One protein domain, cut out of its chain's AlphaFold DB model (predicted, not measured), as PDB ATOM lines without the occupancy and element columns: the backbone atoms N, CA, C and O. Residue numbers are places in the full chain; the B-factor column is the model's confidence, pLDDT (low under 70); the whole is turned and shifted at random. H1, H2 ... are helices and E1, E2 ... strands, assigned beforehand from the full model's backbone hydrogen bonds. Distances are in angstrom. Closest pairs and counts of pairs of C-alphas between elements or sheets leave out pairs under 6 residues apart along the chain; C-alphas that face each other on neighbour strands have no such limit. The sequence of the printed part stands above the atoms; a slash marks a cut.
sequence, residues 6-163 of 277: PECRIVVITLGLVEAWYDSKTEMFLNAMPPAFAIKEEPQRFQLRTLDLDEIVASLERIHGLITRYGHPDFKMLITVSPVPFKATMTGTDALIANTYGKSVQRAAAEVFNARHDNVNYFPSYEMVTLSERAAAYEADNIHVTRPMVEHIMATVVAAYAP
ATOM      1  N   PRO A   6     269.377 256.747 404.203       92.62
ATOM      2  CA  PRO A   6     269.302 257.166 402.800       92.62
ATOM      3  C   PRO A   6     267.923 257.686 402.354       92.62
ATOM      4  O   PRO A   6     267.832 258.396 401.360       92.62
ATOM      5  N   GLU A   7     266.847 257.352 403.073       92.62
ATOM      6  CA  GLU A   7     265.481 257.834 402.811       92.62
ATOM      7  C   GLU A   7     265.179 259.149 403.558       92.62
ATOM      8  O   GLU A   7     264.198 259.834 403.263       92.62
ATOM      9  N   CYS A   8     265.991 259.510 404.557       93.56
ATOM     10  CA  CYS A   8     265.755 260.667 405.412       93.56
ATOM     11  C   CYS A   8     266.248 261.955 404.747       93.56
ATOM     12  O   CYS A   8     267.445 262.220 404.686       93.56
ATOM     13  N   ARG A   9     265.312 262.808 404.319       94.50
ATOM     14  CA  ARG A   9     265.624 264.142 403.774       94.50
ATOM     15  C   ARG A   9     265.815 265.214 404.841       94.50
ATOM     16  O   ARG A   9     266.414 266.239 404.556       94.50
ATOM     17  N   ILE A  10     265.303 264.999 406.050       94.81
ATOM     18  CA  ILE A  10     265.418 265.942 407.166       94.81
ATOM     19  C   ILE A  10     266.042 265.213 408.350       94.81
ATOM     20  O   ILE A  10     265.556 264.158 408.757       94.81
ATOM     21  N   VAL A  11     267.102 265.793 408.906       96.12
ATOM     22  CA  VAL A  11     267.779 265.306 410.108       96.12
ATOM     23  C   VAL A  11     267.711 266.395 411.169       96.12
ATOM     24  O   VAL A  11     268.199 267.500 410.957       96.12
ATOM     25  N   VAL A  12     267.107 266.097 412.315       96.44
ATOM     26  CA  VAL A  12     267.034 267.035 413.442       96.44
ATOM     27  C   VAL A  12     268.025 266.595 414.512       96.44
ATOM     28  O   VAL A  12     267.981 265.446 414.950       96.44
ATOM     29  N   ILE A  13     268.909 267.499 414.933       97.19
ATOM     30  CA  ILE A  13     269.882 267.262 416.004       97.19
ATOM     31  C   ILE A  13     269.647 268.284 417.115       97.19
ATOM     32  O   ILE A  13     269.673 269.491 416.885       97.19
ATOM     33  N   THR A  14     269.446 267.799 418.338       97.62
ATOM     34  CA  THR A  14     269.363 268.648 419.530       97.62
ATOM     35  C   THR A  14     270.575 268.404 420.414       97.62
ATOM     36  O   THR A  14     270.757 267.305 420.938       97.62
ATOM     37  N   LEU A  15     271.394 269.435 420.601       97.38
ATOM     38  CA  LEU A  15     272.544 269.403 421.499       97.38
ATOM     39  C   LEU A  15     272.055 269.491 422.949       97.38
ATOM     40  O   LEU A  15     271.215 270.331 423.283       97.38
ATOM     41  N   GLY A  16     272.517 268.571 423.800       92.38
ATOM     42  CA  GLY A  16     271.940 268.367 425.133       92.38
ATOM     43  C   GLY A  16     272.924 268.458 426.296       92.38
ATOM     44  O   GLY A  16     272.633 269.146 427.275       92.38
ATOM     45  N   LEU A  17     274.069 267.777 426.193       91.69
ATOM     46  CA  LEU A  17     275.058 267.575 427.261       91.69
ATOM     47  C   LEU A  17     276.482 267.660 426.694       91.69
ATOM     48  O   LEU A  17     276.719 267.200 425.581       91.69
ATOM     49  N   VAL A  18     277.404 268.265 427.447       94.31
ATOM     50  CA  VAL A  18     278.846 268.300 427.114       94.31
ATOM     51  C   VAL A  18     279.672 267.333 427.950       94.31
ATOM     52  O   VAL A  18     280.837 267.109 427.654       94.31
ATOM     53  N   GLU A  19     279.092 266.778 429.011       94.19
ATOM     54  CA  GLU A  19     279.744 265.763 429.828       94.19
ATOM     55  C   GLU A  19     279.466 264.393 429.219       94.19
ATOM     56  O   GLU A  19     278.313 263.958 429.152       94.19
ATOM     57  N   ALA A  20     280.518 263.721 428.769       93.50
ATOM     58  CA  ALA A  20     280.434 262.437 428.100       93.50
ATOM     59  C   ALA A  20     281.507 261.483 428.623       93.50
ATOM     60  O   ALA A  20     282.622 261.882 428.960       93.50
ATOM     61  N   TRP A  21     281.175 260.196 428.675       94.88
ATOM     62  CA  TRP A  21     282.151 259.158 428.981       94.88
ATOM     63  C   TRP A  21     282.897 258.768 427.713       94.88
ATOM     64  O   TRP A  21     282.275 258.490 426.694       94.88
ATOM     65  N   TYR A  22     284.219 258.736 427.779       95.56
ATOM     66  CA  TYR A  22     285.107 258.353 426.693       95.56
ATOM     67  C   TYR A  22     285.756 257.008 427.001       95.56
ATOM     68  O   TYR A  22     286.300 256.807 428.087       95.56
ATOM     69  N   ASP A  23     285.692 256.088 426.051       96.44
ATOM     70  CA  ASP A  23     286.370 254.802 426.111       96.44
ATOM     71  C   ASP A  23     287.709 254.899 425.374       96.44
ATOM     72  O   ASP A  23     287.764 254.877 424.146       96.44
ATOM     73  N   SER A  24     288.800 254.968 426.137       95.94
ATOM     74  CA  SER A  24     290.165 255.090 425.601       95.94
ATOM     75  C   SER A  24     290.633 253.892 424.771       95.94
ATOM     76  O   SER A  24     291.586 254.023 424.012       95.94
ATOM     77  N   LYS A  25     289.974 252.734 424.877       95.00
ATOM     78  CA  LYS A  25     290.335 251.528 424.119       95.00
ATOM     79  C   LYS A  25     289.698 251.498 422.737       95.00
ATOM     80  O   LYS A  25     290.293 250.979 421.799       95.00
ATOM     81  N   THR A  26     288.466 251.989 422.636       94.88
ATOM     82  CA  THR A  26     287.735 252.057 421.362       94.88
ATOM     83  C   THR A  26     287.822 253.429 420.708       94.88
ATOM     84  O   THR A  26     287.391 253.579 419.570       94.88
ATOM     85  N   GLU A  27     288.379 254.407 421.421       94.38
ATOM     86  CA  GLU A  27     288.493 255.805 421.012       94.38
ATOM     87  C   GLU A  27     287.134 256.428 420.658       94.38
ATOM     88  O   GLU A  27     286.985 257.204 419.713       94.38
ATOM     89  N   MET A  28     286.106 256.064 421.432       92.31
ATOM     90  CA  MET A  28     284.727 256.491 421.212       92.31
ATOM     91  C   MET A  28     284.088 257.055 422.477       92.31
ATOM     92  O   MET A  28     284.319 256.585 423.592       92.31
ATOM     93  N   PHE A  29     283.206 258.034 422.285       93.31
ATOM     94  CA  PHE A  29     282.281 258.463 423.327       93.31
ATOM     95  C   PHE A  29     281.147 257.451 423.506       93.31
ATOM     96  O   PHE A  29     280.654 256.851 422.549       93.31
ATOM     97  N   LEU A  30     280.719 257.284 424.750       92.50
ATOM     98  CA  LEU A  30     279.636 256.407 425.155       92.50
ATOM     99  C   LEU A  30     278.336 257.199 425.303       92.50
ATOM    100  O   LEU A  30     278.316 258.306 425.836       92.50
ATOM    101  N   ASN A  31     277.222 256.579 424.912       87.00
ATOM    102  CA  ASN A  31     275.882 257.171 425.036       87.00
ATOM    103  C   ASN A  31     275.308 257.106 426.463       87.00
ATOM    104  O   ASN A  31     274.219 257.616 426.719       87.00
ATOM    105  N   ALA A  32     275.999 256.430 427.378       87.50
ATOM    106  CA  ALA A  32     275.609 256.281 428.770       87.50
ATOM    107  C   ALA A  32     276.852 256.060 429.636       87.50
ATOM    108  O   ALA A  32     277.923 255.715 429.133       87.50
ATOM    109  N   MET A  33     276.689 256.221 430.949       89.06
ATOM    110  CA  MET A  33     277.721 255.850 431.911       89.06
ATOM    111  C   MET A  33     278.096 254.366 431.741       89.06
ATOM    112  O   MET A  33     277.190 253.526 431.654       89.06
ATOM    113  N   PRO A  34     279.398 254.022 431.704       90.50
ATOM    114  CA  PRO A  34     279.818 252.636 431.637       90.50
ATOM    115  C   PRO A  34     279.284 251.845 432.844       90.50
ATOM    116  O   PRO A  34     279.199 252.386 433.952       90.50
ATOM    117  N   PRO A  35     278.928 250.561 432.672       91.06
ATOM    118  CA  PRO A  35     278.492 249.729 433.783       91.06
ATOM    119  C   PRO A  35     279.554 249.646 434.885       91.06
ATOM    120  O   PRO A  35     280.744 249.510 434.603       91.06
ATOM    121  N   ALA A  36     279.122 249.637 436.147       91.19
ATOM    122  CA  ALA A  36     280.033 249.618 437.294       91.19
ATOM    123  C   ALA A  36     281.016 248.431 437.281       91.19
ATOM    124  O   ALA A  36     282.157 248.579 437.712       91.19
ATOM    125  N   PHE A  37     280.599 247.265 436.768       94.00
ATOM    126  CA  PHE A  37     281.492 246.111 436.638       94.00
ATOM    127  C   PHE A  37     282.638 246.387 435.651       94.00
ATOM    128  O   PHE A  37     283.780 246.082 435.970       94.00
ATOM    129  N   ALA A  38     282.360 247.046 434.520       92.12
ATOM    130  CA  ALA A  38     283.363 247.354 433.503       92.12
ATOM    131  C   ALA A  38     284.372 248.394 434.012       92.12
ATOM    132  O   ALA A  38     285.567 248.277 433.761       92.12
ATOM    133  N   ILE A  39     283.901 249.378 434.789       93.31
ATOM    134  CA  ILE A  39     284.774 250.347 435.469       93.31
ATOM    135  C   ILE A  39     285.668 249.635 436.493       93.31
ATOM    136  O   ILE A  39     286.845 249.954 436.606       93.31
ATOM    137  N   LYS A  40     285.138 248.660 437.240       94.12
ATOM    138  CA  LYS A  40     285.922 247.904 438.227       94.12
ATOM    139  C   LYS A  40     286.981 247.010 437.573       94.12
ATOM    140  O   LYS A  40     288.069 246.877 438.127       94.12
ATOM    141  N   GLU A  41     286.657 246.387 436.442       96.50
ATOM    142  CA  GLU A  41     287.574 245.524 435.687       96.50
ATOM    143  C   GLU A  41     288.680 246.317 434.979       96.50
ATOM    144  O   GLU A  41     289.839 245.909 435.019       96.50
ATOM    145  N   GLU A  42     288.354 247.468 434.379       95.38
ATOM    146  CA  GLU A  42     289.309 248.330 433.669       95.38
ATOM    147  C   GLU A  42     289.231 249.798 434.167       95.38
ATOM    148  O   GLU A  42     288.736 250.671 433.447       95.38
ATOM    149  N   PRO A  43     289.758 250.129 435.367       93.00
ATOM    150  CA  PRO A  43     289.546 251.439 436.008       93.00
ATOM    151  C   PRO A  43     290.069 252.657 435.244       93.00
ATOM    152  O   PRO A  43     289.599 253.766 435.469       93.00
ATOM    153  N   GLN A  44     291.047 252.468 434.356       95.06
ATOM    154  CA  GLN A  44     291.671 253.547 433.578       95.06
ATOM    155  C   GLN A  44     291.062 253.711 432.176       95.06
ATOM    156  O   GLN A  44     291.408 254.646 431.455       95.06
ATOM    157  N   ARG A  45     290.168 252.799 431.762       95.81
ATOM    158  CA  ARG A  45     289.638 252.763 430.393       95.81
ATOM    159  C   ARG A  45     288.637 253.882 430.130       95.81
ATOM    160  O   ARG A  45     288.688 254.505 429.068       95.81
ATOM    161  N   PHE A  46     287.732 254.112 431.078       96.25
ATOM    162  CA  PHE A  46     286.607 255.027 430.921       96.25
ATOM    163  C   PHE A  46     286.888 256.360 431.603       96.25
ATOM    164  O   PHE A  46     287.084 256.417 432.813       96.25
ATOM    165  N   GLN A  47     286.876 257.432 430.823       94.56
ATOM    166  CA  GLN A  47     287.224 258.772 431.282       94.56
ATOM    167  C   GLN A  47     286.017 259.687 431.129       94.56
ATOM    168  O   GLN A  47     285.438 259.772 430.047       94.56
ATOM    169  N   LEU A  48     285.632 260.383 432.197       93.94
ATOM    170  CA  LEU A  48     284.663 261.464 432.078       93.94
ATOM    171  C   LEU A  48     285.352 262.657 431.414       93.94
ATOM    172  O   LEU A  48     286.358 263.152 431.919       93.94
ATOM    173  N   ARG A  49     284.803 263.119 430.294       94.38
ATOM    174  CA  ARG A  49     285.297 264.280 429.558       94.38
ATOM    175  C   ARG A  49     284.208 265.334 429.452       94.38
ATOM    176  O   ARG A  49     283.040 265.019 429.231       94.38
ATOM    177  N   THR A  50     284.617 266.586 429.584       95.69
ATOM    178  CA  THR A  50     283.787 267.751 429.293       95.69
ATOM    179  C   THR A  50     284.249 268.309 427.961       95.69
ATOM    180  O   THR A  50     285.390 268.749 427.860       95.69
ATOM    181  N   LEU A  51     283.384 268.245 426.952       96.50
ATOM    182  CA  LEU A  51     283.719 268.665 425.595       96.50
ATOM    183  C   LEU A  51     283.932 270.179 425.518       96.50
ATOM    184  O   LEU A  51     283.188 270.955 426.134       96.50
ATOM    185  N   ASP A  52     284.919 270.584 424.726       97.75
ATOM    186  CA  ASP A  52     285.123 271.975 424.323       97.75
ATOM    187  C   ASP A  52     284.447 272.309 422.979       97.75
ATOM    188  O   ASP A  52     283.748 271.491 422.374       97.75
ATOM    189  N   LEU A  53     284.606 273.559 422.537       98.44
ATOM    190  CA  LEU A  53     284.029 274.051 421.288       98.44
ATOM    191  C   LEU A  53     284.501 273.241 420.074       98.44
ATOM    192  O   LEU A  53     283.673 272.830 419.256       98.44
ATOM    193  N   ASP A  54     285.808 273.020 419.956       98.31
ATOM    194  CA  ASP A  54     286.417 272.394 418.786       98.31
ATOM    195  C   ASP A  54     286.033 270.917 418.706       98.31
ATOM    196  O   ASP A  54     285.729 270.414 417.623       98.31
ATOM    197  N   GLU A  55     285.940 270.232 419.845       96.94
ATOM    198  CA  GLU A  55     285.478 268.848 419.919       96.94
ATOM    199  C   GLU A  55     284.009 268.687 419.507       96.94
ATOM    200  O   GLU A  55     283.658 267.731 418.799       96.94
ATOM    201  N   ILE A  56     283.136 269.613 419.919       97.94
ATOM    202  CA  ILE A  56     281.718 269.590 419.533       97.94
ATOM    203  C   ILE A  56     281.584 269.865 418.035       97.94
ATOM    204  O   ILE A  56     280.877 269.130 417.341       97.94
ATOM    205  N   VAL A  57     282.283 270.880 417.519       98.56
ATOM    206  CA  VAL A  57     282.275 271.200 416.086       98.56
ATOM    207  C   VAL A  57     282.826 270.025 415.281       98.56
ATOM    208  O   VAL A  57     282.158 269.567 414.362       98.56
ATOM    209  N   ALA A  58     283.968 269.449 415.661       97.62
ATOM    210  CA  ALA A  58     284.535 268.282 414.987       97.62
ATOM    211  C   ALA A  58     283.578 267.077 414.998       97.62
ATOM    212  O   ALA A  58     283.490 266.338 414.015       97.62
ATOM    213  N   SER A  59     282.821 266.885 416.080       96.50
ATOM    214  CA  SER A  59     281.795 265.841 416.156       96.50
ATOM    215  C   SER A  59     280.636 266.101 415.188       96.50
ATOM    216  O   SER A  59     280.208 265.179 414.493       96.50
ATOM    217  N   LEU A  60     280.161 267.347 415.091       98.19
ATOM    218  CA  LEU A  60     279.137 267.752 414.123       98.19
ATOM    219  C   LEU A  60     279.616 267.580 412.677       98.19
ATOM    220  O   LEU A  60     278.891 267.002 411.869       98.19
ATOM    221  N   GLU A  61     280.855 267.973 412.371       98.50
ATOM    222  CA  GLU A  61     281.478 267.769 411.055       98.50
ATOM    223  C   GLU A  61     281.569 266.281 410.696       98.50
ATOM    224  O   GLU A  61     281.244 265.876 409.580       98.50
ATOM    225  N   ARG A  62     281.938 265.420 411.656       97.44
ATOM    226  CA  ARG A  62     281.956 263.965 411.445       97.44
ATOM    227  C   ARG A  62     280.561 263.410 411.169       97.44
ATOM    228  O   ARG A  62     280.408 262.586 410.269       97.44
ATOM    229  N   ILE A  63     279.549 263.842 411.924       96.31
ATOM    230  CA  ILE A  63     278.154 263.427 411.709       96.31
ATOM    231  C   ILE A  63     277.682 263.866 410.319       96.31
ATOM    232  O   ILE A  63     277.142 263.052 409.570       96.31
ATOM    233  N   HIS A  64     277.924 265.122 409.951       97.94
ATOM    234  CA  HIS A  64     277.564 265.662 408.642       97.94
ATOM    235  C   HIS A  64     278.273 264.938 407.503       97.94
ATOM    236  O   HIS A  64     277.609 264.521 406.557       97.94
ATOM    237  N   GLY A  65     279.576 264.678 407.618       97.56
ATOM    238  CA  GLY A  65     280.330 263.918 406.621       97.56
ATOM    239  C   GLY A  65     279.802 262.491 406.434       97.56
ATOM    240  O   GLY A  65     279.715 262.001 405.307       97.56
ATOM    241  N   LEU A  66     279.380 261.830 407.519       96.00
ATOM    242  CA  LEU A  66     278.743 260.513 407.444       96.00
ATOM    243  C   LEU A  66     277.384 260.569 406.734       96.00
ATOM    244  O   LEU A  66     277.113 259.719 405.886       96.00
ATOM    245  N   ILE A  67     276.543 261.560 407.039       96.62
ATOM    246  CA  ILE A  67     275.236 261.726 406.380       96.62
ATOM    247  C   ILE A  67     275.423 262.124 404.911       96.62
ATOM    248  O   ILE A  67     274.739 261.594 404.049       96.62
ATOM    249  N   THR A  68     276.397 262.972 404.597       96.56
ATOM    250  CA  THR A  68     276.737 263.345 403.219       96.56
ATOM    251  C   THR A  68     277.178 262.133 402.403       96.56
ATOM    252  O   THR A  68     276.800 261.991 401.244       96.56
ATOM    253  N   ARG A  69     277.958 261.226 403.003       96.25
ATOM    254  CA  ARG A  69     278.474 260.044 402.306       96.25
ATOM    255  C   ARG A  69     277.450 258.919 402.157       96.25
ATOM    256  O   ARG A  69     277.505 258.194 401.166       96.25
ATOM    257  N   TYR A  70     276.582 258.724 403.149       95.50
ATOM    258  CA  TYR A  70     275.725 257.533 403.244       95.50
ATOM    259  C   TYR A  70     274.222 257.831 403.348       95.50
ATOM    260  O   TYR A  70     273.422 256.899 403.361       95.50
ATOM    261  N   GLY A  71     273.826 259.093 403.488       95.31
ATOM    262  CA  GLY A  71     272.440 259.532 403.627       95.31
ATOM    263  C   GLY A  71     271.808 259.953 402.302       95.31
ATOM    264  O   GLY A  71     272.336 259.699 401.220       95.31
ATOM    265  N   HIS A  72     270.636 260.582 402.396       97.12
ATOM    266  CA  HIS A  72     269.945 261.123 401.229       97.12
ATOM    267  C   HIS A  72     270.763 262.278 400.613       97.12
ATOM    268  O   HIS A  72     271.178 263.158 401.365       97.12
ATOM    269  N   PRO A  73     270.947 262.361 399.280       94.88
ATOM    270  CA  PRO A  73     271.765 263.411 398.655       94.88
ATOM    271  C   PRO A  73     271.255 264.833 398.945       94.88
ATOM    272  O   PRO A  73     272.042 265.738 399.194       94.88
ATOM    273  N   ASP A  74     269.933 265.012 399.004       96.38
ATOM    274  CA  ASP A  74     269.299 266.309 399.299       96.38
ATOM    275  C   ASP A  74     268.941 266.511 400.781       96.38
ATOM    276  O   ASP A  74     267.926 267.146 401.090       96.38
ATOM    277  N   PHE A  75     269.681 265.912 401.718       97.62
ATOM    278  CA  PHE A  75     269.339 266.070 403.130       97.62
ATOM    279  C   PHE A  75     269.528 267.521 403.611       97.62
ATOM    280  O   PHE A  75     270.472 268.223 403.232       97.62
ATOM    281  N   LYS A  76     268.635 267.954 404.499       97.69
ATOM    282  CA  LYS A  76     268.746 269.184 405.287       97.69
ATOM    283  C   LYS A  76     268.868 268.831 406.761       97.69
ATOM    284  O   LYS A  76     268.280 267.848 407.222       97.69
ATOM    285  N   MET A  77     269.612 269.641 407.499       98.06
ATOM    286  CA  MET A  77     269.817 269.454 408.927       98.06
ATOM    287  C   MET A  77     269.258 270.638 409.711       98.06
ATOM    288  O   MET A  77     269.562 271.788 409.408       98.06
ATOM    289  N   LEU A  78     268.465 270.348 410.740       98.12
ATOM    290  CA  LEU A  78     267.977 271.339 411.695       98.12
ATOM    291  C   LEU A  78     268.665 271.110 413.040       98.12
ATOM    292  O   LEU A  78     268.476 270.062 413.662       98.12
ATOM    293  N   ILE A  79     269.460 272.076 413.488       98.38
ATOM    294  CA  ILE A  79     270.168 272.018 414.767       98.38
ATOM    295  C   ILE A  79     269.456 272.877 415.798       98.38
ATOM    296  O   ILE A  79     269.007 273.983 415.519       98.38
ATOM    297  N   THR A  80     269.381 272.365 417.019       98.38
ATOM    298  CA  THR A  80     268.837 273.068 418.183       98.38
ATOM    299  C   THR A  80     269.742 272.844 419.388       98.38
ATOM    300  O   THR A  80     270.458 271.844 419.459       98.38
ATOM    301  N   VAL A  81     269.684 273.744 420.369       98.44
ATOM    302  CA  VAL A  81     270.200 273.478 421.718       98.44
ATOM    303  C   VAL A  81     269.015 273.185 422.638       98.44
ATOM    304  O   VAL A  81     267.955 273.805 422.550       98.44
ATOM    305  N   SER A  82     269.165 272.194 423.511       96.56
ATOM    306  CA  SER A  82     268.129 271.835 424.472       96.56
ATOM    307  C   SER A  82     268.052 272.879 425.592       96.56
ATOM    308  O   SER A  82     269.070 273.120 426.250       96.56
ATOM    309  N   PRO A  83     266.865 273.429 425.899       95.81
ATOM    310  CA  PRO A  83     266.667 274.334 427.032       95.81
ATOM    311  C   PRO A  83     266.539 273.611 428.377       95.81
ATOM    312  O   PRO A  83     266.370 274.260 429.407       95.81
ATOM    313  N   VAL A  84     266.593 272.276 428.391       94.75
ATOM    314  CA  VAL A  84     266.485 271.493 429.625       94.75
ATOM    315  C   VAL A  84     267.767 271.684 430.446       94.75
ATOM    316  O   VAL A  84     268.847 271.330 429.951       94.75
ATOM    317  N   PRO A  85     267.681 272.237 431.671       91.19
ATOM    318  CA  PRO A  85     268.847 272.449 432.516       91.19
ATOM    319  C   PRO A  85     269.387 271.127 433.072       91.19
ATOM    320  O   PRO A  85     268.654 270.143 433.218       91.19
ATOM    321  N   PHE A  86     270.674 271.099 433.416       88.00
ATOM    322  CA  PHE A  86     271.277 269.938 434.070       88.00
ATOM    323  C   PHE A  86     270.668 269.745 435.462       88.00
ATOM    324  O   PHE A  86     270.615 270.675 436.264       88.00
ATOM    325  N   LYS A  87     270.233 268.517 435.769       83.06
ATOM    326  CA  LYS A  87     269.781 268.151 437.124       83.06
ATOM    327  C   LYS A  87     270.952 267.906 438.076       83.06
ATOM    328  O   LYS A  87     270.820 268.090 439.279       83.06
ATOM    329  N   ALA A  88     272.067 267.435 437.527       85.44
ATOM    330  CA  ALA A  88     273.304 267.122 438.223       85.44
ATOM    331  C   ALA A  88     274.461 267.144 437.214       85.44
ATOM    332  O   ALA A  88     274.229 267.050 436.007       85.44
ATOM    333  N   THR A  89     275.688 267.233 437.718       89.94
ATOM    334  CA  THR A  89     276.929 267.101 436.940       89.94
ATOM    335  C   THR A  89     277.740 265.926 437.468       89.94
ATOM    336  O   THR A  89     277.708 265.615 438.659       89.94
ATOM    337  N   MET A  90     278.464 265.265 436.570       87.50
ATOM    338  CA  MET A  90     279.386 264.178 436.890       87.50
ATOM    339  C   MET A  90     280.795 264.693 437.230       87.50
ATOM    340  O   MET A  90     281.614 263.931 437.733       87.50
ATOM    341  N   THR A  91     281.083 265.977 436.980       86.31
ATOM    342  CA  THR A  91     282.416 266.587 437.175       86.31
ATOM    343  C   THR A  91     282.689 267.031 438.611       86.31
ATOM    344  O   THR A  91     283.810 267.412 438.935       86.31
ATOM    345  N   GLY A  92     281.667 267.021 439.474       87.12
ATOM    346  CA  GLY A  92     281.756 267.538 440.843       87.12
ATOM    347  C   GLY A  92     281.731 269.070 440.952       87.12
ATOM    348  O   GLY A  92     281.836 269.595 442.057       87.12
ATOM    349  N   THR A  93     281.569 269.784 439.834       90.19
ATOM    350  CA  THR A  93     281.368 271.243 439.809       90.19
ATOM    351  C   THR A  93     279.949 271.604 440.272       90.19
ATOM    352  O   THR A  93     279.076 270.744 440.379       90.19
ATOM    353  N   ASP A  94     279.673 272.879 440.546       93.75
ATOM    354  CA  ASP A  94     278.294 273.334 440.721       93.75
ATOM    355  C   ASP A  94     277.470 273.096 439.438       93.75
ATOM    356  O   ASP A  94     277.913 273.393 438.322       93.75
ATOM    357  N   ALA A  95     276.258 272.559 439.592       92.25
ATOM    358  CA  ALA A  95     275.412 272.176 438.465       92.25
ATOM    359  C   ALA A  95     274.964 273.379 437.617       92.25
ATOM    360  O   ALA A  95     274.804 273.230 436.406       92.25
ATOM    361  N   LEU A  96     274.791 274.566 438.210       93.06
ATOM    362  CA  LEU A  96     274.439 275.782 437.474       93.06
ATOM    363  C   LEU A  96     275.621 276.267 436.636       93.06
ATOM    364  O   LEU A  96     275.427 276.652 435.482       93.06
ATOM    365  N   ILE A  97     276.840 276.204 437.180       95.56
ATOM    366  CA  ILE A  97     278.069 276.556 436.454       95.56
ATOM    367  C   ILE A  97     278.290 275.585 435.288       95.56
ATOM    368  O   ILE A  97     278.446 276.021 434.145       95.56
ATOM    369  N   ALA A  98     278.226 274.276 435.553       95.31
ATOM    370  CA  ALA A  98     278.382 273.240 434.531       95.31
ATOM    371  C   ALA A  98     277.316 273.356 433.430       95.31
ATOM    372  O   ALA A  98     277.634 273.288 432.242       95.31
ATOM    373  N   ASN A  99     276.058 273.607 433.810       95.00
ATOM    374  CA  ASN A  99     274.979 273.863 432.861       95.00
ATOM    375  C   ASN A  99     275.248 275.120 432.023       95.00
ATOM    376  O   ASN A  99     275.091 275.082 430.807       95.00
ATOM    377  N   THR A 100     275.669 276.219 432.652       96.44
ATOM    378  CA  THR A 100     275.939 277.486 431.955       96.44
ATOM    379  C   THR A 100     277.032 277.310 430.909       96.44
ATOM    380  O   THR A 100     276.819 277.670 429.750       96.44
ATOM    381  N   TYR A 101     278.160 276.693 431.275       97.06
ATOM    382  CA  TYR A 101     279.211 276.344 430.320       97.06
ATOM    383  C   TYR A 101     278.667 275.437 429.211       97.06
ATOM    384  O   TYR A 101     278.774 275.775 428.033       97.06
ATOM    385  N   GLY A 102     278.017 274.328 429.581       96.50
ATOM    386  CA  GLY A 102     277.571 273.315 428.631       96.50
ATOM    387  C   GLY A 102     276.588 273.844 427.590       96.50
ATOM    388  O   GLY A 102     276.724 273.536 426.408       96.50
ATOM    389  N   LYS A 103     275.627 274.680 427.996       97.50
ATOM    390  CA  LYS A 103     274.685 275.305 427.056       97.50
ATOM    391  C   LYS A 103     275.359 276.374 426.201       97.50
ATOM    392  O   LYS A 103     275.111 276.419 424.999       97.50
ATOM    393  N   SER A 104     276.245 277.182 426.788       98.12
ATOM    394  CA  SER A 104     276.945 278.252 426.065       98.12
ATOM    395  C   SER A 104     277.868 277.701 424.980       98.12
ATOM    396  O   SER A 104     277.796 278.143 423.835       98.12
ATOM    397  N   VAL A 105     278.692 276.697 425.301       98.56
ATOM    398  CA  VAL A 105     279.631 276.113 424.332       98.56
ATOM    399  C   VAL A 105     278.905 275.343 423.225       98.56
ATOM    400  O   VAL A 105     279.273 275.466 422.062       98.56
ATOM    401  N   GLN A 106     277.811 274.636 423.537       98.50
ATOM    402  CA  GLN A 106     276.977 273.994 422.513       98.50
ATOM    403  C   GLN A 106     276.304 275.012 421.599       98.50
ATOM    404  O   GLN A 106     276.231 274.790 420.391       98.50
ATOM    405  N   ARG A 107     275.824 276.135 422.147       98.50
ATOM    406  CA  ARG A 107     275.221 277.194 421.337       98.50
ATOM    407  C   ARG A 107     276.245 277.853 420.418       98.50
ATOM    408  O   ARG A 107     275.927 278.081 419.251       98.50
ATOM    409  N   ALA A 108     277.456 278.103 420.912       98.69
ATOM    410  CA  ALA A 108     278.561 278.598 420.097       98.69
ATOM    411  C   ALA A 108     278.946 277.592 418.998       98.69
ATOM    412  O   ALA A 108     279.072 277.973 417.838       98.69
ATOM    413  N   ALA A 109     279.047 276.300 419.328       98.75
ATOM    414  CA  ALA A 109     279.344 275.251 418.354       98.75
ATOM    415  C   ALA A 109     278.268 275.151 417.261       98.75
ATOM    416  O   ALA A 109     278.599 275.031 416.083       98.75
ATOM    417  N   ALA A 110     276.989 275.249 417.640       98.69
ATOM    418  CA  ALA A 110     275.879 275.274 416.695       98.69
ATOM    419  C   ALA A 110     275.967 276.472 415.736       98.69
ATOM    420  O   ALA A 110     275.687 276.301 414.555       98.69
ATOM    421  N   GLU A 111     276.395 277.648 416.213       98.62
ATOM    422  CA  GLU A 111     276.611 278.830 415.365       98.62
ATOM    423  C   GLU A 111     277.722 278.592 414.342       98.62
ATOM    424  O   GLU A 111     277.515 278.762 413.142       98.62
ATOM    425  N   VAL A 112     278.891 278.156 414.824       98.69
ATOM    426  CA  VAL A 112     280.067 277.895 413.984       98.69
ATOM    427  C   VAL A 112     279.736 276.867 412.910       98.69
ATOM    428  O   VAL A 112     280.077 277.059 411.747       98.69
ATOM    429  N   PHE A 113     279.062 275.785 413.291       98.75
ATOM    430  CA  PHE A 113     278.699 274.726 412.364       98.75
ATOM    431  C   PHE A 113     277.616 275.173 411.368       98.75
ATOM    432  O   PHE A 113     277.752 274.928 410.174       98.75
ATOM    433  N   ASN A 114     276.583 275.894 411.818       98.44
ATOM    434  CA  ASN A 114     275.558 276.468 410.940       98.44
ATOM    435  C   ASN A 114     276.163 277.395 409.873       98.44
ATOM    436  O   ASN A 114     275.806 277.304 408.705       98.44
ATOM    437  N   ALA A 115     277.123 278.244 410.249       98.44
ATOM    438  CA  ALA A 115     277.778 279.168 409.324       98.44
ATOM    439  C   ALA A 115     278.663 278.481 408.263       98.44
ATOM    440  O   ALA A 115     279.038 279.116 407.281       98.44
ATOM    441  N   ARG A 116     279.029 277.206 408.460       98.31
ATOM    442  CA  ARG A 116     279.903 276.446 407.549       98.31
ATOM    443  C   ARG A 116     279.151 275.624 406.504       98.31
ATOM    444  O   ARG A 116     279.788 275.136 405.575       98.31
ATOM    445  N   HIS A 117     277.836 275.451 406.649       98.44
ATOM    446  CA  HIS A 117     277.067 274.493 405.856       98.44
ATOM    447  C   HIS A 117     275.737 275.074 405.374       98.44
ATOM    448  O   HIS A 117     274.802 275.239 406.153       98.44
ATOM    449  N   ASP A 118     275.597 275.259 404.060       97.81
ATOM    450  CA  ASP A 118     274.384 275.820 403.436       97.81
ATOM    451  C   ASP A 118     273.119 274.961 403.629       97.81
ATOM    452  O   ASP A 118     271.990 275.421 403.445       97.81
ATOM    453  N   ASN A 119     273.281 273.672 403.951       97.94
ATOM    454  CA  ASN A 119     272.176 272.744 404.188       97.94
ATOM    455  C   ASN A 119     271.837 272.550 405.675       97.94
ATOM    456  O   ASN A 119     271.031 271.669 405.996       97.94
ATOM    457  N   VAL A 120     272.424 273.354 406.561       98.44
ATOM    458  CA  VAL A 120     272.191 273.335 408.006       98.44
ATOM    459  C   VAL A 120     271.493 274.627 408.417       98.44
ATOM    460  O   VAL A 120     271.881 275.713 407.999       98.44
ATOM    461  N   ASN A 121     270.462 274.523 409.255       98.25
ATOM    462  CA  ASN A 121     269.852 275.675 409.913       98.25
ATOM    463  C   ASN A 121     269.821 275.481 411.428       98.25
ATOM    464  O   ASN A 121     269.457 274.413 411.921       98.25
ATOM    465  N   TYR A 122     270.154 276.533 412.170       98.50
ATOM    466  CA  TYR A 122     269.894 276.611 413.601       98.50
ATOM    467  C   TYR A 122     268.462 277.092 413.860       98.50
ATOM    468  O   TYR A 122     268.040 278.122 413.334       98.50
ATOM    469  N   PHE A 123     267.717 276.372 414.700       98.44
ATOM    470  CA  PHE A 123     266.413 276.809 415.185       98.44
ATOM    471  C   PHE A 123     266.485 277.215 416.668       98.44
ATOM    472  O   PHE A 123     266.949 276.422 417.495       98.44
ATOM    473  N   PRO A 124     265.998 278.415 417.042       98.06
ATOM    474  CA  PRO A 124     266.258 279.012 418.351       98.06
ATOM    475  C   PRO A 124     265.324 278.509 419.467       98.06
ATOM    476  O   PRO A 124     264.822 279.290 420.274       98.06
ATOM    477  N   SER A 125     265.071 277.197 419.556       97.56
ATOM    478  CA  SER A 125     264.228 276.631 420.626       97.56
ATOM    479  C   SER A 125     264.817 276.851 422.022       97.56
ATOM    480  O   SER A 125     264.077 276.938 422.998       97.56
ATOM    481  N   TYR A 126     266.146 276.927 422.127       98.19
ATOM    482  CA  TYR A 126     266.838 277.221 423.379       98.19
ATOM    483  C   TYR A 126     266.493 278.623 423.880       98.19
ATOM    484  O   TYR A 126     266.057 278.788 425.019       98.19
ATOM    485  N   GLU A 127     266.644 279.622 423.016       98.25
ATOM    486  CA  GLU A 127     266.390 281.026 423.312       98.25
ATOM    487  C   GLU A 127     264.905 281.280 423.570       98.25
ATOM    488  O   GLU A 127     264.571 281.951 424.540       98.25
ATOM    489  N   MET A 128     264.009 280.680 422.772       98.12
ATOM    490  CA  MET A 128     262.558 280.790 422.981       98.12
ATOM    491  C   MET A 128     262.148 280.386 424.401       98.12
ATOM    492  O   MET A 128     261.305 281.044 425.003       98.12
ATOM    493  N   VAL A 129     262.747 279.330 424.957       97.81
ATOM    494  CA  VAL A 129     262.437 278.883 426.323       97.81
ATOM    495  C   VAL A 129     263.197 279.697 427.369       97.81
ATOM    496  O   VAL A 129     262.603 280.145 428.344       97.81
ATOM    497  N   THR A 130     264.505 279.887 427.194       96.56
ATOM    498  CA  THR A 130     265.371 280.474 428.234       96.56
ATOM    499  C   THR A 130     265.253 281.988 428.373       96.56
ATOM    500  O   THR A 130     265.543 282.504 429.450       96.56
ATOM    501  N   LEU A 131     264.805 282.689 427.328       97.44
ATOM    502  CA  LEU A 131     264.559 284.136 427.340       97.44
ATOM    503  C   LEU A 131     263.080 284.487 427.578       97.44
ATOM    504  O   LEU A 131     262.714 285.659 427.536       97.44
ATOM    505  N   SER A 132     262.234 283.486 427.826       95.88
ATOM    506  CA  SER A 132     260.835 283.678 428.206       95.88
ATOM    507  C   SER A 132     260.663 283.725 429.721       95.88
ATOM    508  O   SER A 132     261.489 283.217 430.484       95.88
ATOM    509  N   GLU A 133     259.528 284.273 430.160       94.81
ATOM    510  CA  GLU A 133     259.117 284.224 431.561       94.81
ATOM    511  C   GLU A 133     259.153 282.790 432.091       94.81
ATOM    512  O   GLU A 133     258.508 281.880 431.558       94.81
ATOM    513  N   ARG A 134     259.900 282.585 433.178       90.69
ATOM    514  CA  ARG A 134     260.233 281.241 433.659       90.69
ATOM    515  C   ARG A 134     258.997 280.403 433.986       90.69
ATOM    516  O   ARG A 134     258.978 279.217 433.680       90.69
ATOM    517  N   ALA A 135     257.971 281.027 434.564       87.25
ATOM    518  CA  ALA A 135     256.714 280.370 434.925       87.25
ATOM    519  C   ALA A 135     255.847 279.984 433.712       87.25
ATOM    520  O   ALA A 135     254.992 279.112 433.830       87.25
ATOM    521  N   ALA A 136     256.052 280.624 432.556       89.94
ATOM    522  CA  ALA A 136     255.399 280.248 431.304       89.94
ATOM    523  C   ALA A 136     256.199 279.172 430.549       89.94
ATOM    524  O   ALA A 136     255.623 278.327 429.864       89.94
ATOM    525  N   ALA A 137     257.527 279.201 430.679       90.94
ATOM    526  CA  ALA A 137     258.447 278.344 429.944       90.94
ATOM    527  C   ALA A 137     258.669 276.972 430.598       90.94
ATOM    528  O   ALA A 137     258.762 275.973 429.885       90.94
ATOM    529  N   TYR A 138     258.719 276.903 431.931       90.88
ATOM    530  CA  TYR A 138     258.983 275.674 432.679       90.88
ATOM    531  C   TYR A 138     257.832 275.294 433.612       90.88
ATOM    532  O   TYR A 138     257.162 276.144 434.196       90.88
ATOM    533  N   GLU A 139     257.652 273.990 433.793       88.25
ATOM    534  CA  GLU A 139     256.817 273.414 434.838       88.25
ATOM    535  C   GLU A 139     257.365 273.767 436.232       88.25
ATOM    536  O   GLU A 139     258.499 274.225 436.397       88.25
ATOM    537  N   ALA A 140     256.579 273.496 437.277       82.44
ATOM    538  CA  ALA A 140     256.938 273.831 438.660       82.44
ATOM    539  C   ALA A 140     258.262 273.204 439.150       82.44
ATOM    540  O   ALA A 140     258.821 273.645 440.153       82.44
ATOM    541  N   ASP A 141     258.762 272.169 438.469       82.25
ATOM    542  CA  ASP A 141     260.046 271.544 438.773       82.25
ATOM    543  C   ASP A 141     261.250 272.249 438.145       82.25
ATOM    544  O   ASP A 141     262.379 271.814 438.364       82.25
ATOM    545  N   ASN A 142     261.024 273.350 437.417       85.81
ATOM    546  CA  ASN A 142     262.061 274.184 436.827       85.81
ATOM    547  C   ASN A 142     262.927 273.472 435.773       85.81
ATOM    548  O   ASN A 142     263.994 273.985 435.423       85.81
ATOM    549  N   ILE A 143     262.487 272.308 435.281       87.69
ATOM    550  CA  ILE A 143     263.256 271.452 434.375       87.69
ATOM    551  C   ILE A 143     262.447 271.092 433.129       87.69
ATOM    552  O   ILE A 143     262.963 271.223 432.018       87.69
ATOM    553  N   HIS A 144     261.202 270.640 433.286       88.06
ATOM    554  CA  HIS A 144     260.369 270.302 432.132       88.06
ATOM    555  C   HIS A 144     259.815 271.572 431.491       88.06
ATOM    556  O   HIS A 144     259.340 272.461 432.189       88.06
ATOM    557  N   VAL A 145     259.878 271.654 430.163       90.62
ATOM    558  CA  VAL A 145     259.261 272.748 429.401       90.62
ATOM    559  C   VAL A 145     257.750 272.548 429.398       90.62
ATOM    560  O   VAL A 145     257.285 271.419 429.223       90.62
ATOM    561  N   THR A 146     256.987 273.626 429.581       89.00
ATOM    562  CA  THR A 146     255.526 273.525 429.613       89.00
ATOM    563  C   THR A 146     254.972 273.072 428.269       89.00
ATOM    564  O   THR A 146     255.502 273.399 427.202       89.00
ATOM    565  N   ARG A 147     253.855 272.340 428.295       88.50
ATOM    566  CA  ARG A 147     253.182 271.912 427.061       88.50
ATOM    567  C   ARG A 147     252.825 273.090 426.130       88.50
ATOM    568  O   ARG A 147     253.139 272.972 424.947       88.50
ATOM    569  N   PRO A 148     252.258 274.217 426.609       89.69
ATOM    570  CA  PRO A 148     252.000 275.378 425.755       89.69
ATOM    571  C   PRO A 148     253.263 275.939 425.090       89.69
ATOM    572  O   PRO A 148     253.230 276.300 423.916       89.69
ATOM    573  N   MET A 149     254.395 275.969 425.803       94.31
ATOM    574  CA  MET A 149     255.666 276.415 425.233       94.31
ATOM    575  C   MET A 149     256.164 275.447 424.147       94.31
ATOM    576  O   MET A 149     256.580 275.886 423.076       94.31
ATOM    577  N   VAL A 150     256.058 274.130 424.361       93.06
ATOM    578  CA  VAL A 150     256.379 273.127 423.328       93.06
ATOM    579  C   VAL A 150     255.478 273.281 422.098       93.06
ATOM    580  O   VAL A 150     255.970 273.250 420.972       93.06
ATOM    581  N   GLU A 151     254.174 273.480 422.289       91.56
ATOM    582  CA  GLU A 151     253.222 273.698 421.192       91.56
ATOM    583  C   GLU A 151     253.573 274.959 420.387       91.56
ATOM    584  O   GLU A 151     253.577 274.920 419.156       91.56
ATOM    585  N   HIS A 152     253.958 276.046 421.061       94.81
ATOM    586  CA  HIS A 152     254.413 277.279 420.419       94.81
ATOM    587  C   HIS A 152     255.708 277.091 419.608       94.81
ATOM    588  O   HIS A 152     255.799 277.553 418.469       94.81
ATOM    589  N   ILE A 153     256.688 276.366 420.155       95.81
ATOM    590  CA  ILE A 153     257.926 275.990 419.456       95.81
ATOM    591  C   ILE A 153     257.594 275.206 418.185       95.81
ATOM    592  O   ILE A 153     258.047 275.571 417.101       95.81
ATOM    593  N   MET A 154     256.762 274.166 418.287       94.38
ATOM    594  CA  MET A 154     256.409 273.322 417.141       94.38
ATOM    595  C   MET A 154     255.611 274.079 416.077       94.38
ATOM    596  O   MET A 154     255.876 273.909 414.886       94.38
ATOM    597  N   ALA A 155     254.681 274.947 416.480       92.88
ATOM    598  CA  ALA A 155     253.963 275.824 415.558       92.88
ATOM    599  C   ALA A 155     254.919 276.764 414.808       92.88
ATOM    600  O   ALA A 155     254.779 276.947 413.600       92.88
ATOM    601  N   THR A 156     255.929 277.293 415.500       95.69
ATOM    602  CA  THR A 156     256.943 278.174 414.908       95.69
ATOM    603  C   THR A 156     257.848 277.416 413.930       95.69
ATOM    604  O   THR A 156     258.120 277.921 412.841       95.69
ATOM    605  N   VAL A 157     258.253 276.178 414.251       94.62
ATOM    606  CA  VAL A 157     258.995 275.301 413.324       94.62
ATOM    607  C   VAL A 157     258.181 275.039 412.057       94.62
ATOM    608  O   VAL A 157     258.699 275.200 410.954       94.62
ATOM    609  N   VAL A 158     256.909 274.651 412.185       92.56
ATOM    610  CA  VAL A 158     256.076 274.350 411.010       92.56
ATOM    611  C   VAL A 158     255.842 275.595 410.162       92.56
ATOM    612  O   VAL A 158     256.006 275.526 408.950       92.56
ATOM    613  N   ALA A 159     255.543 276.739 410.776       92.94
ATOM    614  CA  ALA A 159     255.373 277.991 410.044       92.94
ATOM    615  C   ALA A 159     256.635 278.383 409.253       92.94
ATOM    616  O   ALA A 159     256.522 278.855 408.124       92.94
ATOM    617  N   ALA A 160     257.826 278.158 409.819       93.50
ATOM    618  CA  ALA A 160     259.093 278.507 409.182       93.50
ATOM    619  C   ALA A 160     259.517 277.524 408.077       93.50
ATOM    620  O   ALA A 160     260.000 277.953 407.031       93.50
ATOM    621  N   TYR A 161     259.350 276.215 408.291       92.19
ATOM    622  CA  TYR A 161     259.957 275.183 407.433       92.19
ATOM    623  C   TYR A 161     258.957 274.342 406.637       92.19
ATOM    624  O   TYR A 161     259.349 273.631 405.713       92.19
ATOM    625  N   ALA A 162     257.674 274.394 406.982       90.06
ATOM    626  CA  ALA A 162     256.620 273.626 406.331       90.06
ATOM    627  C   ALA A 162     255.305 274.431 406.249       90.06
ATOM    628  O   ALA A 162     254.269 273.949 406.704       90.06
ATOM    629  N   PRO A 163     255.300 275.638 405.647       83.62
ATOM    630  CA  PRO A 163     254.145 276.545 405.668       83.62
ATOM    631  C   PRO A 163     252.899 275.979 404.967       83.62
ATOM    632  O   PRO A 163     251.782 276.415 405.232       83.62
TER     633      PRO A 163
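What this domain is: This is residues 6 to 163 of the 277 residues of the protein "GSCFA domain-containing protein" of Parasedimentitalea marina (UniProt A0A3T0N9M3). A small parallel sheet of three strands, E1, E5 and E6, has two helices, H2 and H3, over one face. A second small sheet, E3, E2 and E4, with H1 beyond it, lies toward one end of the longest axis, while H6 lies toward the other end, reached from the first sheet through H4 and H5. The printed part has 158 residues with six named helices and six named strands, in the order E1 E2 E3 H1 E4 H2 E5 H3 E6 H4 H5 H6, and its class is mixed, helices and strands. The first sheet runs E1 E5 E6, all parallel; the second runs E3 E2 E4, all antiparallel. The whole is compact, with a radius of gyration of the C-alphas of 17.5 A, and only just flat, spanning 54 by 44 by 24 A.

Where its parts are: Find C-alpha 10 at (265.418, 265.942, 407.166); from there E1, residues 10 to 15, runs 16.4 A. Next come E2, residues 19 to 23, 13.3 A, and E3, residues 28 to 30, 6.4 A. H1, residues 36 to 41, covers 8.7 A, and E4, residues 46 to 50, covers 13.1 A. H2, residues 53 to 70, is 25.8 A long, and E5, residues 76 to 81, is 17.0 A. Look for C-alpha 95 at (275.412, 272.176, 438.465), where H3, residues 95 to 116, begins its 31.5 A. E6, residues 120 to 122, measures 6.9 A, H4, residues 125 to 130, 8.6 A, and H5, residues 134 to 137, 5.0 A. H6, residues 147 to 161, runs 21.0 A to C-alpha 161 at (259.957, 275.183, 407.433).

How they stand to each other: Begin at the sheet E1 E5 E6. E1 and E5 are parallel at 19 degrees, with N 13 and O 78 within hydrogen-bond range at 2.9 A; E5 and E6 are parallel at 27 degrees, with N 79 and O 121 at 2.8 A. E5, H3, E6 form a strand-helix-strand unit, two parallel neighbour strands joined through a helix, with a right-handed crossover. H2 and H3 lie on the same face, making two layers, helices over a sheet. H3 has a height over the sheet of 7.1 A and runs slantwise to the strands, at 37 degrees to E6 on the local plane. H2 has a height over the sheet of 10.8 A and runs along the strands, at 24 degrees to E5 on the local plane. With its residues 53 to 61, H2 touches H3, the same way at a steep tilt of 47 degrees; the closest C-alphas, of Val 57 and Ala 109, are 5.5 A apart. Now look at the second sheet. E2 and E3 are a hairpin, antiparallel at 126 degrees, with N 30 and O 21 at 2.8 A; E2 and E4 are antiparallel at 148 degrees, with N 22 and O 47 at 2.8 A. E3, H1, E4 form a split strand-helix-strand unit, with E2 between its two strands and a right-handed crossover. H1 is not on this sheet; its closest C-alphas to E4 are those of Ile 39 and Phe 46, 6.8 A. H4 only grazes the first sheet, with residues 125 to 127. H4 and H6 only just touch, with 3 pairs of C-alphas within 8 A, the closest those of Ser 125 and Ile 153 at 6.4 A. H5 is close to H6 but not clearly touching, with the C-alphas of Ala 137 and Met 149 5.8 A apart. Every O i to N i+4 pair is within hydrogen-bond range in H1, H2, H3, H4 and H6; H5 is too short for one.

The domain as a whole: The two C-alphas farthest apart, of Glu 41 and Pro 163, are 54.6 A apart. The printed part has no cut. One link is long, the 13 residues from E5 to H3. The mean pLDDT of the printed part is 94.5, and no printed residue is under 70.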